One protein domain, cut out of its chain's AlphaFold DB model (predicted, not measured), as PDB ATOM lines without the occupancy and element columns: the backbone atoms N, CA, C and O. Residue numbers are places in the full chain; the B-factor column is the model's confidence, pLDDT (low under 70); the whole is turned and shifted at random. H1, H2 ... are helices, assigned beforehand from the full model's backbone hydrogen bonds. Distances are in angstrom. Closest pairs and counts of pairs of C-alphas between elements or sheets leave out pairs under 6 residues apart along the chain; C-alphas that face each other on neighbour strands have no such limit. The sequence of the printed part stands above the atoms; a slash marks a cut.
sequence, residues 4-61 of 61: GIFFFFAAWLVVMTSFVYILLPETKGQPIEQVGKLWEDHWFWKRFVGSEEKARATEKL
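This is residues 4 to 61 of the 61 residues of an uncharacterized protein of Arundo donax (UniProt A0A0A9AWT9). Two helices, H1 and H3, make the opposite ends of a long, drawn-out chain, and between them the backbone makes a deep sideways loop through residues 24 to 34, with the short helix H2 on its way back to H3. Residues 4 to 21 of H1 stick out at one end, and residues 51 to 61, of which 51 to 59 belong to H3, stick out at the other. The printed part has 58 residues with three named helices in the order H1, H2, H3 and no named strand, and its class is all helix. It is extended, with a radius of gyration of the C-alphas of 16.8 A and spans of 59 by 25 by 15 A.

Find C-alpha 4 at (-9.605, -14.422, 23.859); from there H1 runs through residues 4 to 23, 28.3 A from first to last C-alpha. Go on to C-alpha 35 at (-11.643, -50.813, 6.507), where H2 begins, residues 35 to 41. H3 takes residues 46 to 59, 20.5 A long, and ends at C-alpha 59 at (-27.018, -51.367, -11.596).

H1 is apart from H2 and from H3. Look next at Glu 40 and Lys 46: their C-alphas, 4.5 A apart, are the closest of H2 and H3, which touch only at the corner by their link. H3 touches H2 with residues 46 to 50 alone. The two helices are about perpendicular at 70.4 degrees, only just past a steep tilt. In H1 and H2 every O i to N i+4 pair is within hydrogen-bond range, and in H3 7 of 10 are.

The C-alphas of Gly 4 and Leu 61 are the two farthest apart, at 59.0 A. The printed part has no cut. The link from H1 to H2, 11 residues, is long, and that from H2 to H3, 4 residues, is tight. In the B-factor column you will find a mean pLDDT of 77.8 for the printed part, with residues 26, 28 to 29, 50 to 58 and 60 to 61 under 70.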
ATOM      1  N   GLY A   4      -8.370 -13.875  24.449       82.88
ATOM      2  CA  GLY A   4      -9.605 -14.422  23.859       82.88
ATOM      3  C   GLY A   4      -9.356 -15.401  22.705       82.88
ATOM      4  O   GLY A   4     -10.009 -16.437  22.619       82.88
ATOM      5  N   ILE A   5      -8.351 -15.120  21.869       89.75
ATOM      6  CA  ILE A   5      -7.992 -15.991  20.741       89.75
ATOM      7  C   ILE A   5      -7.447 -17.346  21.224       89.75
ATOM      8  O   ILE A   5      -7.704 -18.369  20.601       89.75
ATOM      9  N   PHE A   6      -6.736 -17.374  22.358       87.81
ATOM     10  CA  PHE A   6      -6.171 -18.604  22.919       87.81
ATOM     11  C   PHE A   6      -7.267 -19.583  23.340       87.81
ATOM     12  O   PHE A   6      -7.197 -20.760  23.001       87.81
ATOM     13  N   PHE A   7      -8.307 -19.094  24.021       90.81
ATOM     14  CA  PHE A   7      -9.453 -19.926  24.390       90.81
ATOM     15  C   PHE A   7     -10.258 -20.376  23.174       90.81
ATOM     16  O   PHE A   7     -10.728 -21.509  23.157       90.81
ATOM     17  N   PHE A   8     -10.367 -19.535  22.142       91.69
ATOM     18  CA  PHE A   8     -10.995 -19.931  20.885       91.69
ATOM     19  C   PHE A   8     -10.258 -21.110  20.243       91.69
ATOM     20  O   PHE A   8     -10.885 -22.117  19.941       91.69
ATOM     21  N   PHE A   9      -8.930 -21.040  20.113       92.75
ATOM     22  CA  PHE A   9      -8.147 -22.148  19.560       92.75
ATOM     23  C   PHE A   9      -8.142 -23.387  20.456       92.75
ATOM     24  O   PHE A   9      -8.191 -24.496  19.936       92.75
ATOM     25  N   ALA A  10      -8.128 -23.227  21.781       94.69
ATOM     26  CA  ALA A  10      -8.216 -24.352  22.710       94.69
ATOM     27  C   ALA A  10      -9.573 -25.069  22.606       94.69
ATOM     28  O   ALA A  10      -9.616 -26.290  22.473       94.69
ATOM     29  N   ALA A  11     -10.678 -24.317  22.595       95.00
ATOM     30  CA  ALA A  11     -12.011 -24.871  22.385       95.00
ATOM     31  C   ALA A  11     -12.132 -25.507  20.991       95.00
ATOM     32  O   ALA A  11     -12.660 -26.608  20.859       95.00
ATOM     33  N   TRP A  12     -11.589 -24.853  19.963       96.31
ATOM     34  CA  TRP A  12     -11.593 -25.359  18.594       96.31
ATOM     35  C   TRP A  12     -10.797 -26.658  18.445       96.31
ATOM     36  O   TRP A  12     -11.248 -27.577  17.765       96.31
ATOM     37  N   LEU A  13      -9.652 -26.773  19.124       95.69
ATOM     38  CA  LEU A  13      -8.873 -28.009  19.182       95.69
ATOM     39  C   LEU A  13      -9.693 -29.149  19.774       95.69
ATOM     40  O   LEU A  13      -9.773 -30.207  19.159       95.69
ATOM     41  N   VAL A  14     -10.352 -28.921  20.913       96.38
ATOM     42  CA  VAL A  14     -11.220 -29.933  21.534       96.38
ATOM     43  C   VAL A  14     -12.333 -30.348  20.574       96.38
ATOM     44  O   VAL A  14     -12.541 -31.539  20.378       96.38
ATOM     45  N   VAL A  15     -12.991 -29.391  19.912       96.31
ATOM     46  CA  VAL A  15     -14.046 -29.678  18.927       96.31
ATOM     47  C   VAL A  15     -13.518 -30.525  17.768       96.31
ATOM     48  O   VAL A  15     -14.134 -31.534  17.430       96.31
ATOM     49  N   MET A  16     -12.373 -30.165  17.180       95.00
ATOM     50  CA  MET A  16     -11.785 -30.934  16.081       95.00
ATOM     51  C   MET A  16     -11.353 -32.333  16.526       95.00
ATOM     52  O   MET A  16     -11.601 -33.303  15.813       95.00
ATOM     53  N   THR A  17     -10.766 -32.465  17.715       93.94
ATOM     54  CA  THR A  17     -10.387 -33.766  18.275       93.94
ATOM     55  C   THR A  17     -11.610 -34.635  18.548       93.94
ATOM     56  O   THR A  17     -11.613 -35.802  18.164       93.94
ATOM     57  N   SER A  18     -12.671 -34.084  19.145       93.69
ATOM     58  CA  SER A  18     -13.926 -34.808  19.364       93.69
ATOM     59  C   SER A  18     -14.573 -35.227  18.047       93.69
ATOM     60  O   SER A  18     -15.031 -36.358  17.930       93.69
ATOM     61  N   PHE A  19     -14.570 -34.352  17.038       91.31
ATOM     62  CA  PHE A  19     -15.086 -34.671  15.709       91.31
ATOM     63  C   PHE A  19     -14.327 -35.843  15.084       91.31
ATOM     64  O   PHE A  19     -14.948 -36.808  14.651       91.31
ATOM     65  N   VAL A  20     -12.993 -35.806  15.093       88.62
ATOM     66  CA  VAL A  20     -12.172 -36.908  14.572       88.62
ATOM     67  C   VAL A  20     -12.404 -38.192  15.367       88.62
ATOM     68  O   VAL A  20     -12.550 -39.242  14.761       88.62
ATOM     69  N   TYR A  21     -12.507 -38.124  16.694       85.56
ATOM     70  CA  TYR A  21     -12.751 -39.305  17.526       85.56
ATOM     71  C   TYR A  21     -14.116 -39.962  17.260       85.56
ATOM     72  O   TYR A  21     -14.231 -41.181  17.315       85.56
ATOM     73  N   ILE A  22     -15.151 -39.166  16.967       83.25
ATOM     74  CA  ILE A  22     -16.513 -39.670  16.727       83.25
ATOM     75  C   ILE A  22     -16.720 -40.083  15.266       83.25
ATOM     76  O   ILE A  22     -17.472 -41.017  15.010       83.25
ATOM     77  N   LEU A  23     -16.126 -39.373  14.301       81.75
ATOM     78  CA  LEU A  23     -16.345 -39.642  12.879       81.75
ATOM     79  C   LEU A  23     -15.271 -40.519  12.249       81.75
ATOM     80  O   LEU A  23     -15.550 -41.110  11.216       81.75
ATOM     81  N   LEU A  24     -14.059 -40.604  12.785       83.62
ATOM     82  CA  LEU A  24     -13.026 -41.434  12.182       83.62
ATOM     83  C   LEU A  24     -12.958 -42.771  12.929       83.62
ATOM     84  O   LEU A  24     -12.394 -42.815  14.023       83.62
ATOM     85  N   PRO A  25     -13.508 -43.864  12.366       74.12
ATOM     86  CA  PRO A  25     -13.314 -45.176  12.957       74.12
ATOM     87  C   PRO A  25     -11.818 -45.517  12.947       74.12
ATOM     88  O   PRO A  25     -11.093 -45.167  12.015       74.12
ATOM     89  N   GLU A  26     -11.341 -46.161  14.007       69.38
ATOM     90  CA  GLU A  26      -9.918 -46.403  14.239       69.38
ATOM     91  C   GLU A  26      -9.320 -47.313  13.142       69.38
ATOM     92  O   GLU A  26      -9.448 -48.531  13.172       69.38
ATOM     93  N   THR A  27      -8.664 -46.722  12.137       73.88
ATOM     94  CA  THR A  27      -8.109 -47.438  10.968       73.88
ATOM     95  C   THR A  27      -6.736 -48.066  11.227       73.88
ATOM     96  O   THR A  27      -6.101 -48.611  10.319       73.88
ATOM     97  N   LYS A  28      -6.221 -47.965  12.455       61.50
ATOM     98  CA  LYS A  28      -4.829 -48.291  12.764       61.50
ATOM     99  C   LYS A  28      -4.641 -49.808  12.871       61.50
ATOM    100  O   LYS A  28      -5.181 -50.446  13.764       61.50
ATOM    101  N   GLY A  29      -3.838 -50.378  11.972       66.12
ATOM    102  CA  GLY A  29      -3.477 -51.804  11.994       66.12
ATOM    103  C   GLY A  29      -4.481 -52.746  11.322       66.12
ATOM    104  O   GLY A  29      -4.241 -53.952  11.306       66.12
ATOM    105  N   GLN A  30      -5.565 -52.228  10.734       72.19
ATOM    106  CA  GLN A  30      -6.463 -53.038   9.914       72.19
ATOM    107  C   GLN A  30      -5.984 -53.111   8.455       72.19
ATOM    108  O   GLN A  30      -5.612 -52.086   7.878       72.19
ATOM    109  N   PRO A  31      -6.024 -54.300   7.827       75.00
ATOM    110  CA  PRO A  31      -5.815 -54.442   6.390       75.00
ATOM    111  C   PRO A  31      -6.790 -53.565   5.594       75.00
ATOM    112  O   PRO A  31      -7.947 -53.413   5.987       75.00
ATOM    113  N   ILE A  32      -6.351 -53.047   4.441       74.44
ATOM    114  CA  ILE A  32      -7.162 -52.178   3.560       74.44
ATOM    115  C   ILE A  32      -8.478 -52.849   3.104       74.44
ATOM    116  O   ILE A  32      -9.432 -52.190   2.717       74.44
ATOM    117  N   GLU A  33      -8.553 -54.173   3.181       73.38
ATOM    118  CA  GLU A  33      -9.744 -54.963   2.860       73.38
ATOM    119  C   GLU A  33     -10.821 -54.892   3.958       73.38
ATOM    120  O   GLU A  33     -12.007 -55.042   3.677       73.38
ATOM    121  N   GLN A  34     -10.428 -54.650   5.214       70.44
ATOM    122  CA  GLN A  34     -11.329 -54.653   6.373       70.44
ATOM    123  C   GLN A  34     -11.829 -53.254   6.749       70.44
ATOM    124  O   GLN A  34     -12.856 -53.143   7.418       70.44
ATOM    125  N   VAL A  35     -11.179 -52.190   6.262       74.19
ATOM    126  CA  VAL A  35     -11.643 -50.813   6.507       74.19
ATOM    127  C   VAL A  35     -13.052 -50.585   5.969       74.19
ATOM    128  O   VAL A  35     -13.827 -49.944   6.657       74.19
ATOM    129  N   GLY A  36     -13.452 -51.161   4.829       71.44
ATOM    130  CA  GLY A  36     -14.843 -51.035   4.356       71.44
ATOM    131  C   GLY A  36     -15.868 -51.520   5.393       71.44
ATOM    132  O   GLY A  36     -16.834 -50.824   5.700       71.44
ATOM    133  N   LYS A  37     -15.580 -52.656   6.036       71.06
ATOM    134  CA  LYS A  37     -16.434 -53.266   7.063       71.06
ATOM    135  C   LYS A  37     -16.497 -52.440   8.351       71.06
ATOM    136  O   LYS A  37     -17.540 -52.369   8.994       71.06
ATOM    137  N   LEU A  38     -15.397 -51.780   8.709       75.81
ATOM    138  CA  LEU A  38     -15.341 -50.886   9.865       75.81
ATOM    139  C   LEU A  38     -16.255 -49.658   9.682       75.81
ATOM    140  O   LEU A  38     -16.871 -49.185  10.635       75.81
ATOM    141  N   TRP A  39     -16.379 -49.162   8.448       76.19
ATOM    142  CA  TRP A  39     -17.271 -48.050   8.113       76.19
ATOM    143  C   TRP A  39     -18.745 -48.479   8.028       76.19
ATOM    144  O   TRP A  39     -19.624 -47.693   8.383       76.19
ATOM    145  N   GLU A  40     -19.026 -49.722   7.621       71.25
ATOM    146  CA  GLU A  40     -20.375 -50.310   7.663       71.25
ATOM    147  C   GLU A  40     -20.897 -50.526   9.089       71.25
ATOM    148  O   GLU A  40     -22.092 -50.354   9.337       71.25
ATOM    149  N   ASP A  41     -20.027 -50.897  10.030       73.38
ATOM    150  CA  ASP A  41     -20.423 -51.135  11.423       73.38
ATOM    151  C   ASP A  41     -20.541 -49.829  12.232       73.38
ATOM    152  O   ASP A  41     -21.265 -49.745  13.226       73.38
ATOM    153  N   HIS A  42     -19.892 -48.755  11.773       80.12
ATOM    154  CA  HIS A  42     -19.933 -47.467  12.448       80.12
ATOM    155  C   HIS A  42     -21.332 -46.835  12.381       80.12
ATOM    156  O   HIS A  42     -21.822 -46.483  11.310       80.12
ATOM    157  N   TRP A  43     -21.957 -46.600  13.537       77.44
ATOM    158  CA  TRP A  43     -23.337 -46.099  13.662       77.44
ATOM    159  C   TRP A  43     -23.647 -44.850  12.814       77.44
ATOM    160  O   TRP A  43     -24.738 -44.735  12.257       77.44
ATOM    161  N   PHE A  44     -22.682 -43.933  12.685       78.88
ATOM    162  CA  PHE A  44     -22.815 -42.726  11.865       78.88
ATOM    163  C   PHE A  44     -22.682 -43.001  10.354       78.88
ATOM    164  O   PHE A  44     -23.453 -42.464   9.559       78.88
ATOM    165  N   TRP A  45     -21.738 -43.856   9.942       78.62
ATOM    166  CA  TRP A  45     -21.391 -44.071   8.527       78.62
ATOM    167  C   TRP A  45     -22.176 -45.196   7.867       78.62
ATOM    168  O   TRP A  45     -22.409 -45.141   6.660       78.62
ATOM    169  N   LYS A  46     -22.697 -46.140   8.654       75.12
ATOM    170  CA  LYS A  46     -23.583 -47.220   8.213       75.12
ATOM    171  C   LYS A  46     -24.721 -46.729   7.319       75.12
ATOM    172  O   LYS A  46     -25.089 -47.390   6.351       75.12
ATOM    173  N   ARG A  47     -25.275 -45.548   7.622       74.75
ATOM    174  CA  ARG A  47     -26.369 -44.942   6.847       74.75
ATOM    175  C   ARG A  47     -25.932 -44.423   5.474       74.75
ATOM    176  O   ARG A  47     -26.753 -44.401   4.563       74.75
ATOM    177  N   PHE A  48     -24.678 -44.006   5.329       71.88
ATOM    178  CA  PHE A  48     -24.135 -43.492   4.072       71.88
ATOM    179  C   PHE A  48     -23.573 -44.620   3.198       71.88
ATOM    180  O   PHE A  48     -23.864 -44.661   2.007       71.88
ATOM    181  N   VAL A  49     -22.857 -45.585   3.786       70.56
ATOM    182  CA  VAL A  49     -22.245 -46.704   3.045       70.56
ATOM    183  C   VAL A  49     -23.294 -47.702   2.536       70.56
ATOM    184  O   VAL A  49     -23.257 -48.090   1.371       70.56
ATOM    185  N   GLY A  50     -24.309 -48.042   3.342       64.31
ATOM    186  CA  GLY A  50     -25.360 -48.987   2.931       64.31
ATOM    187  C   GLY A  50     -26.252 -48.502   1.772       64.31
ATOM    188  O   GLY A  50     -26.963 -49.296   1.157       64.31
ATOM    189  N   SER A  51     -26.220 -47.203   1.459       61.72
ATOM    190  CA  SER A  51     -26.886 -46.622   0.287       61.72
ATOM    191  C   SER A  51     -26.132 -46.930  -1.011       61.72
ATOM    192  O   SER A  51     -26.756 -47.220  -2.032       61.72
ATOM    193  N   GLU A  52     -24.798 -46.894  -0.981       64.25
ATOM    194  CA  GLU A  52     -23.958 -47.117  -2.165       64.25
ATOM    195  C   GLU A  52     -23.961 -48.585  -2.604       64.25
ATOM    196  O   GLU A  52     -24.057 -48.878  -3.797       64.25
ATOM    197  N   GLU A  53     -23.917 -49.520  -1.649       64.88
ATOM    198  CA  GLU A  53     -23.944 -50.954  -1.955       64.88
ATOM    199  C   GLU A  53     -25.258 -51.355  -2.645       64.88
ATOM    200  O   GLU A  53     -25.243 -52.039  -3.671       64.88
ATOM    201  N   LYS A  54     -26.397 -50.852  -2.148       60.38
ATOM    202  CA  LYS A  54     -27.707 -51.077  -2.777       60.38
ATOM    203  C   LYS A  54     -27.798 -50.478  -4.179       60.38
ATOM    204  O   LYS A  54     -28.340 -51.130  -5.070       60.38
ATOM    205  N   ALA A  55     -27.273 -49.272  -4.395       64.25
ATOM    206  CA  ALA A  55     -27.275 -48.645  -5.717       64.25
ATOM    207  C   ALA A  55     -26.443 -49.459  -6.725       64.25
ATOM    208  O   ALA A  55     -26.930 -49.791  -7.806       64.25
ATOM    209  N   ARG A  56     -25.237 -49.888  -6.335       65.12
ATOM    210  CA  ARG A  56     -24.355 -50.696  -7.190       65.12
ATOM    211  C   ARG A  56     -24.906 -52.105  -7.451       65.12
ATOM    212  O   ARG A  56     -24.694 -52.649  -8.532       65.12
ATOM    213  N   ALA A  57     -25.609 -52.702  -6.488       67.12
ATOM    214  CA  ALA A  57     -26.283 -53.988  -6.673       67.12
ATOM    215  C   ALA A  57     -27.455 -53.899  -7.666       67.12
ATOM    216  O   ALA A  57     -27.723 -54.861  -8.378       67.12
ATOM    217  N   THR A  58     -28.119 -52.742  -7.738       67.12
ATOM    218  CA  THR A  58     -29.253 -52.509  -8.646       67.12
ATOM    219  C   THR A  58     -28.795 -52.218 -10.080       67.12
ATOM    220  O   THR A  58     -29.493 -52.577 -11.016       67.12
ATOM    221  N   GLU A  59     -27.611 -51.626 -10.268       70.12
ATOM    222  CA  GLU A  59     -27.018 -51.367 -11.596       70.12
ATOM    223  C   GLU A  59     -26.443 -52.630 -12.270       70.12
ATOM    224  O   GLU A  59     -26.260 -52.666 -13.483       70.12
ATOM    225  N   LYS A  60     -26.149 -53.681 -11.493       62.88
ATOM    226  CA  LYS A  60     -25.635 -54.966 -12.007       62.88
ATOM    227  C   LYS A  60     -26.730 -55.963 -12.425       62.88
ATOM    228  O   LYS A  60     -26.383 -57.075 -12.827       62.88
ATOM    229  N   LEU A  61     -28.002 -55.589 -12.285       60.84
ATOM    230  CA  LEU A  61     -29.183 -56.334 -12.739       60.84
ATOM    231  C   LEU A  61     -29.619 -55.840 -14.120       60.84
ATOM    232  O   LEU A  61     -29.993 -56.709 -14.937       60.84
TER     233      LEU A  61